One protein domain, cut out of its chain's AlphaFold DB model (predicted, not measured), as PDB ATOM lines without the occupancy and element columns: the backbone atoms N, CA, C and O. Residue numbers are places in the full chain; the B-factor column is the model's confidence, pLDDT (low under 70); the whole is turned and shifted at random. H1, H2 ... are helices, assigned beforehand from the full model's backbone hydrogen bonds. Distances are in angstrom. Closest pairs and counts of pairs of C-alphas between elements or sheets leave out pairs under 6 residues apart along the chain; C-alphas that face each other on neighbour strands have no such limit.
ATOM      1  N   GLU A  67      10.751  13.562 -32.712       90.50
ATOM      2  CA  GLU A  67      11.526  12.575 -33.479       90.50
ATOM      3  C   GLU A  67      12.796  12.148 -32.738       90.50
ATOM      4  O   GLU A  67      13.121  10.968 -32.662       90.50
ATOM      5  N   ARG A  68      13.480  13.102 -32.100       88.12
ATOM      6  CA  ARG A  68      14.732  12.845 -31.388       88.12
ATOM      7  C   ARG A  68      14.516  12.075 -30.083       88.12
ATOM      8  O   ARG A  68      15.384  11.307 -29.682       88.12
ATOM      9  N   ILE A  69      13.361  12.239 -29.433       88.69
ATOM     10  CA  ILE A  69      12.967  11.408 -28.281       88.69
ATOM     11  C   ILE A  69      12.668   9.973 -28.719       88.69
ATOM     12  O   ILE A  69      13.053   9.036 -28.027       88.69
ATOM     13  N   GLU A  70      11.993   9.794 -29.852       90.25
ATOM     14  CA  GLU A  70      11.663   8.472 -30.392       90.25
ATOM     15  C   GLU A  70      12.918   7.711 -30.845       90.25
ATOM     16  O   GLU A  70      13.134   6.578 -30.415       90.25
ATOM     17  N   GLU A  71      13.812   8.367 -31.589       89.81
ATOM     18  CA  GLU A  71      15.113   7.812 -31.983       89.81
ATOM     19  C   GLU A  71      15.956   7.430 -30.759       89.81
ATOM     20  O   GLU A  71      16.551   6.355 -30.704       89.81
ATOM     21  N   SER A  72      15.988   8.291 -29.743       89.44
ATOM     22  CA  SER A  72      16.730   8.042 -28.509       89.44
ATOM     23  C   SER A  72      16.172   6.867 -27.703       89.44
ATOM     24  O   SER A  72      16.944   6.102 -27.133       89.44
ATOM     25  N   ARG A  73      14.850   6.657 -27.702       87.81
ATOM     26  CA  ARG A  73      14.239   5.475 -27.070       87.81
ATOM     27  C   ARG A  73      14.642   4.167 -27.751       87.81
ATOM     28  O   ARG A  73      14.736   3.155 -27.068       87.81
ATOM     29  N   LEU A  74      14.876   4.188 -29.064       88.38
ATOM     30  CA  LEU A  74      15.324   3.017 -29.825       88.38
ATOM     31  C   LEU A  74      16.837   2.794 -29.718       88.38
ATOM     32  O   LEU A  74      17.291   1.663 -29.598       88.38
ATOM     33  N   THR A  75      17.616   3.873 -29.775       88.25
ATOM     34  CA  THR A  75      19.086   3.820 -29.867       88.25
ATOM     35  C   THR A  75      19.796   3.946 -28.521       88.25
ATOM     36  O   THR A  75      20.995   3.707 -28.440       88.25
ATOM     37  N   GLY A  76      19.103   4.392 -27.471       87.81
ATOM     38  CA  GLY A  76      19.700   4.724 -26.173       87.81
ATOM     39  C   GLY A  76      20.603   5.964 -26.194       87.81
ATOM     40  O   GLY A  76      21.237   6.281 -25.187       87.81
ATOM     41  N   ARG A  77      20.680   6.685 -27.321       87.06
ATOM     42  CA  ARG A  77      21.565   7.847 -27.477       87.06
ATOM     43  C   ARG A  77      21.051   9.041 -26.673       87.06
ATOM     44  O   ARG A  77      19.842   9.252 -26.616       87.06
ATOM     45  N   PRO A  78      21.929   9.870 -26.094       88.94
ATOM     46  CA  PRO A  78      21.501  11.047 -25.352       88.94
ATOM     47  C   PRO A  78      20.864  12.110 -26.262       88.94
ATOM     48  O   PRO A  78      21.310  12.358 -27.387       88.94
ATOM     49  N   VAL A  79      19.834  12.779 -25.747       89.62
ATOM     50  CA  VAL A  79      19.176  13.930 -26.379       89.62
ATOM     51  C   VAL A  79      19.581  15.226 -25.695       89.62
ATOM     52  O   VAL A  79      19.986  15.218 -24.539       89.62
ATOM     53  N   VAL A  80      19.436  16.340 -26.411       90.81
ATOM     54  CA  VAL A  80      19.707  17.690 -25.904       90.81
ATOM     55  C   VAL A  80      18.396  18.479 -25.873       90.81
ATOM     56  O   VAL A  80      17.665  18.497 -26.864       90.81
ATOM     57  N   ALA A  81      18.089  19.111 -24.741       91.62
ATOM     58  CA  ALA A  81      16.915  19.965 -24.548       91.62
ATOM     59  C   ALA A  81      17.090  21.325 -25.216       91.62
ATOM     60  O   ALA A  81      18.212  21.795 -25.396       91.62
ATOM     61  N   LEU A  82      15.976  22.042 -25.392       90.75
ATOM     62  CA  LEU A  82      16.000  23.475 -25.712       90.75
ATOM     63  C   LEU A  82      16.832  24.306 -24.719       90.75
ATOM     64  O   LEU A  82      17.430  25.299 -25.109       90.75
ATOM     65  N   CYS A  83      16.902  23.901 -23.446       89.88
ATOM     66  CA  CYS A  83      17.720  24.578 -22.435       89.88
ATOM     67  C   CYS A  83      19.190  24.108 -22.401       89.88
ATOM     68  O   CYS A  83      19.916  24.471 -21.483       89.88
ATOM     69  N   GLY A  84      19.613  23.227 -23.316       88.62
ATOM     70  CA  GLY A  84      20.981  22.698 -23.389       88.62
ATOM     71  C   GLY A  84      21.286  21.487 -22.496       88.62
ATOM     72  O   GLY A  84      22.397  20.966 -22.545       88.62
ATOM     73  N   LYS A  85      20.327  20.995 -21.698       86.69
ATOM     74  CA  LYS A  85      20.530  19.795 -20.865       86.69
ATOM     75  C   LYS A  85      20.624  18.541 -21.735       86.69
ATOM     76  O   LYS A  85      19.793  18.367 -22.622       86.69
ATOM     77  N   VAL A  86      21.581  17.664 -21.439       88.12
ATOM     78  CA  VAL A  86      21.787  16.390 -22.141       88.12
ATOM     79  C   VAL A  86      21.364  15.225 -21.247       88.12
ATOM     80  O   VAL A  86      21.797  15.166 -20.102       88.12
ATOM     81  N   TRP A  87      20.511  14.316 -21.731       86.69
ATOM     82  CA  TRP A  87      20.079  13.131 -20.969       86.69
ATOM     83  C   TRP A  87      19.617  11.995 -21.880       86.69
ATOM     84  O   TRP A  87      19.292  12.208 -23.047       86.69
ATOM     85  N   VAL A  88      19.536  10.785 -21.330       88.19
ATOM     86  CA  VAL A  88      18.866   9.649 -21.976       88.19
ATOM     87  C   VAL A  88      17.454   9.516 -21.385       88.19
ATOM     88  O   VAL A  88      17.318   9.379 -20.165       88.19
ATOM     89  N   PRO A  89      16.380   9.574 -22.193       84.75
ATOM     90  CA  PRO A  89      15.007   9.493 -21.715       84.75
ATOM     91  C   PRO A  89      14.690   8.082 -21.195       84.75
ATOM     92  O   PRO A  89      14.466   7.160 -21.972       84.75
ATOM     93  N   LYS A  90      14.639   7.928 -19.866       81.50
ATOM     94  CA  LYS A  90      14.298   6.660 -19.186       81.50
ATOM     95  C   LYS A  90      12.881   6.612 -18.599       81.50
ATOM     96  O   LYS A  90      12.376   5.531 -18.324       81.50
ATOM     97  N   ARG A  91      12.239   7.767 -18.387       77.81
ATOM     98  CA  ARG A  91      10.910   7.901 -17.753       77.81
ATOM     99  C   ARG A  91       9.946   8.719 -18.606       77.81
ATOM    100  O   ARG A  91      10.353   9.371 -19.570       77.81
ATOM    101  N   ASN A  92       8.662   8.670 -18.256       78.38
ATOM    102  CA  ASN A  92       7.618   9.412 -18.944       78.38
ATOM    103  C   ASN A  92       7.654  10.905 -18.541       78.38
ATOM    104  O   ASN A  92       7.589  11.212 -17.354       78.38
ATOM    105  N   PRO A  93       7.758  11.856 -19.490       77.25
ATOM    106  CA  PRO A  93       7.827  13.286 -19.173       77.25
ATOM    107  C   PRO A  93       6.512  13.886 -18.649       77.25
ATOM    108  O   PRO A  93       6.530  15.012 -18.165       77.25
ATOM    109  N   ALA A  94       5.383  13.174 -18.744       79.62
ATOM    110  CA  ALA A  94       4.083  13.666 -18.274       79.62
ATOM    111  C   ALA A  94       3.970  13.747 -16.739       79.62
ATOM    112  O   ALA A  94       3.141  14.499 -16.234       79.62
ATOM    113  N   ASP A  95       4.810  13.007 -16.012       80.38
ATOM    114  CA  ASP A  95       4.773  12.930 -14.548       80.38
ATOM    115  C   ASP A  95       5.526  14.086 -13.861       80.38
ATOM    116  O   ASP A  95       5.499  14.212 -12.638       80.38
ATOM    117  N   TYR A  96       6.194  14.949 -14.638       85.12
ATOM    118  CA  TYR A  96       7.118  15.958 -14.121       85.12
ATOM    119  C   TYR A  96       6.755  17.380 -14.570       85.12
ATOM    120  O   TYR A  96       6.342  17.591 -15.713       85.12
ATOM    121  N   PRO A  97       6.958  18.397 -13.709       90.31
ATOM    122  CA  PRO A  97       6.785  19.792 -14.100       90.31
ATOM    123  C   PRO A  97       7.777  20.185 -15.201       90.31
ATOM    124  O   PRO A  97       8.928  19.758 -15.202       90.31
ATOM    125  N   ILE A  98       7.361  21.041 -16.136       90.00
ATOM    126  CA  ILE A  98       8.230  21.505 -17.227       90.00
ATOM    127  C   ILE A  98       9.305  22.460 -16.690       90.00
ATOM    128  O   ILE A  98       9.018  23.346 -15.883       90.00
ATOM    129  N   CYS A  99      10.535  22.325 -17.188       91.31
ATOM    130  CA  CYS A  99      11.644  23.221 -16.885       91.31
ATOM    131  C   CYS A  99      11.271  24.687 -17.203       91.31
ATOM    132  O   CYS A  99      10.837  24.977 -18.326       91.31
ATOM    133  N   PRO A 100      11.470  25.634 -16.264       91.00
ATOM    134  CA  PRO A 100      11.068  27.029 -16.445       91.00
ATOM    135  C   PRO A 100      11.752  27.695 -17.645       91.00
ATOM    136  O   PRO A 100      11.137  28.518 -18.319       91.00
ATOM    137  N   GLU A 101      12.988  27.301 -17.949       91.12
ATOM    138  CA  GLU A 101      13.736  27.819 -19.093       91.12
ATOM    139  C   GLU A 101      13.155  27.326 -20.420       91.12
ATOM    140  O   GLU A 101      12.830  28.124 -21.297       91.12
ATOM    141  N   CYS A 102      12.904  26.017 -20.528       91.69
ATOM    142  CA  CYS A 102      12.222  25.436 -21.684       91.69
ATOM    143  C   CYS A 102      10.853  26.092 -21.925       91.69
ATOM    144  O   CYS A 102      10.492  26.338 -23.073       91.69
ATOM    145  N   LYS A 103      10.111  26.410 -20.856       90.94
ATOM    146  CA  LYS A 103       8.816  27.094 -20.945       90.94
ATOM    147  C   LYS A 103       8.938  28.520 -21.497       90.94
ATOM    148  O   LYS A 103       8.132  28.887 -22.347       90.94
ATOM    149  N   ARG A 104       9.924  29.311 -21.043       91.25
ATOM    150  CA  ARG A 104      10.161  30.674 -21.565       91.25
ATOM    151  C   ARG A 104      10.531  30.654 -23.039       91.25
ATOM    152  O   ARG A 104       9.887  31.339 -23.822       91.25
ATOM    153  N   ILE A 105      11.512  29.828 -23.401       91.00
ATOM    154  CA  ILE A 105      12.002  29.709 -24.777       91.00
ATOM    155  C   ILE A 105      10.852  29.300 -25.708       91.00
ATOM    156  O   ILE A 105      10.636  29.917 -26.747       91.00
ATOM    157  N   TYR A 106      10.063  28.298 -25.311       89.88
ATOM    158  CA  TYR A 106       8.908  27.858 -26.094       89.88
ATOM    159  C   TYR A 106       7.862  28.969 -26.277       89.88
ATOM    160  O   TYR A 106       7.355  29.153 -27.380       89.88
ATOM    161  N   ALA A 107       7.570  29.736 -25.222       89.69
ATOM    162  CA  ALA A 107       6.640  30.862 -25.300       89.69
ATOM    163  C   ALA A 107       7.158  31.994 -26.206       89.69
ATOM    164  O   ALA A 107       6.381  32.578 -26.955       89.69
ATOM    165  N   GLU A 108       8.462  32.279 -26.174       89.69
ATOM    166  CA  GLU A 108       9.086  33.292 -27.030       89.69
ATOM    167  C   GLU A 108       8.988  32.920 -28.517       89.69
ATOM    168  O   GLU A 108       8.564  33.740 -29.331       89.69
ATOM    169  N   TYR A 109       9.324  31.676 -28.876       84.25
ATOM    170  CA  TYR A 109       9.219  31.207 -30.261       84.25
ATOM    171  C   TYR A 109       7.765  31.040 -30.726       84.25
ATOM    172  O   TYR A 109       7.479  31.273 -31.897       84.25
ATOM    173  N   GLY A 110       6.842  30.677 -29.831       78.38
ATOM    174  CA  GLY A 110       5.416  30.556 -30.147       78.38
ATOM    175  C   GLY A 110       4.712  31.892 -30.408       78.38
ATOM    176  O   GLY A 110       3.702  31.906 -31.099       78.38
ATOM    177  N   ASN A 111       5.249  33.007 -29.903       72.75
ATOM    178  CA  ASN A 111       4.696  34.354 -30.100       72.75
ATOM    179  C   ASN A 111       5.302  35.092 -31.311       72.75
ATOM    180  O   ASN A 111       5.066  36.284 -31.503       72.75
ATOM    181  N   LYS A 112       6.155  34.413 -32.086       61.22
ATOM    182  CA  LYS A 112       6.881  34.984 -33.231       61.22
ATOM    183  C   LYS A 112       6.247  34.662 -34.592       61.22
ATOM    184  O   LYS A 112       6.837  35.010 -35.613       61.22
TER     185      LYS A 112
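Overview. This is residues 67 to 112 of the 113 residues of an uncharacterized protein of Bifidobacterium choerinum (UniProt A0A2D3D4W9). What does the model look like? It is a loose, elongated shape with two short helices at opposite ends, H2 at one and H1 at the other, joined by a long looping stretch in which a short antiparallel pairing, residues 79 to 80 with 86 to 87, folds the chain back, and residues 91 to 98 stick out as a free arch. What is it made of? The printed part has 46 residues with two named helices, H1 then H2, and no named strand; the class is all helix, though only 20 of the 46 residues are in named elements. How large is it? It is loose, with a radius of gyration of the C-alphas of 11.9 A, and spans 33 by 21 by 15 A.

Arrangement. Does H2, residues 100 to 110, meet H1, residues 67 to 75? The two are apart, with no C-alpha of the one within 8 A of the other. What stands free? Residues 91 to 98 do, and residues 107 to 112, of which 107 to 110 belong to H2. How are the helix backbones formed? In H1 and H2 every O i to N i+4 pair is within hydrogen-bond range.

Along the chain. Where is the longest helix? H2 measures 15.2 A from C-alpha 100 at (11.068, 27.029, -16.445) to C-alpha 110 at (5.416, 30.556, -30.147). Where is the other? H1 measures 12.1 A and begins with C-alpha 67 at (11.526, 12.575, -33.479).

Size, cuts and confidence. How far does it reach? The two C-alphas farthest apart, those of Thr 75 and Asn 111, are 33.8 A apart. Is the printed part unbroken? It has no cut, and the link from H1 to H2, 24 residues, is long. Where is confidence low? The mean pLDDT of the printed part is 86.6, and residue 112 alone is under 70.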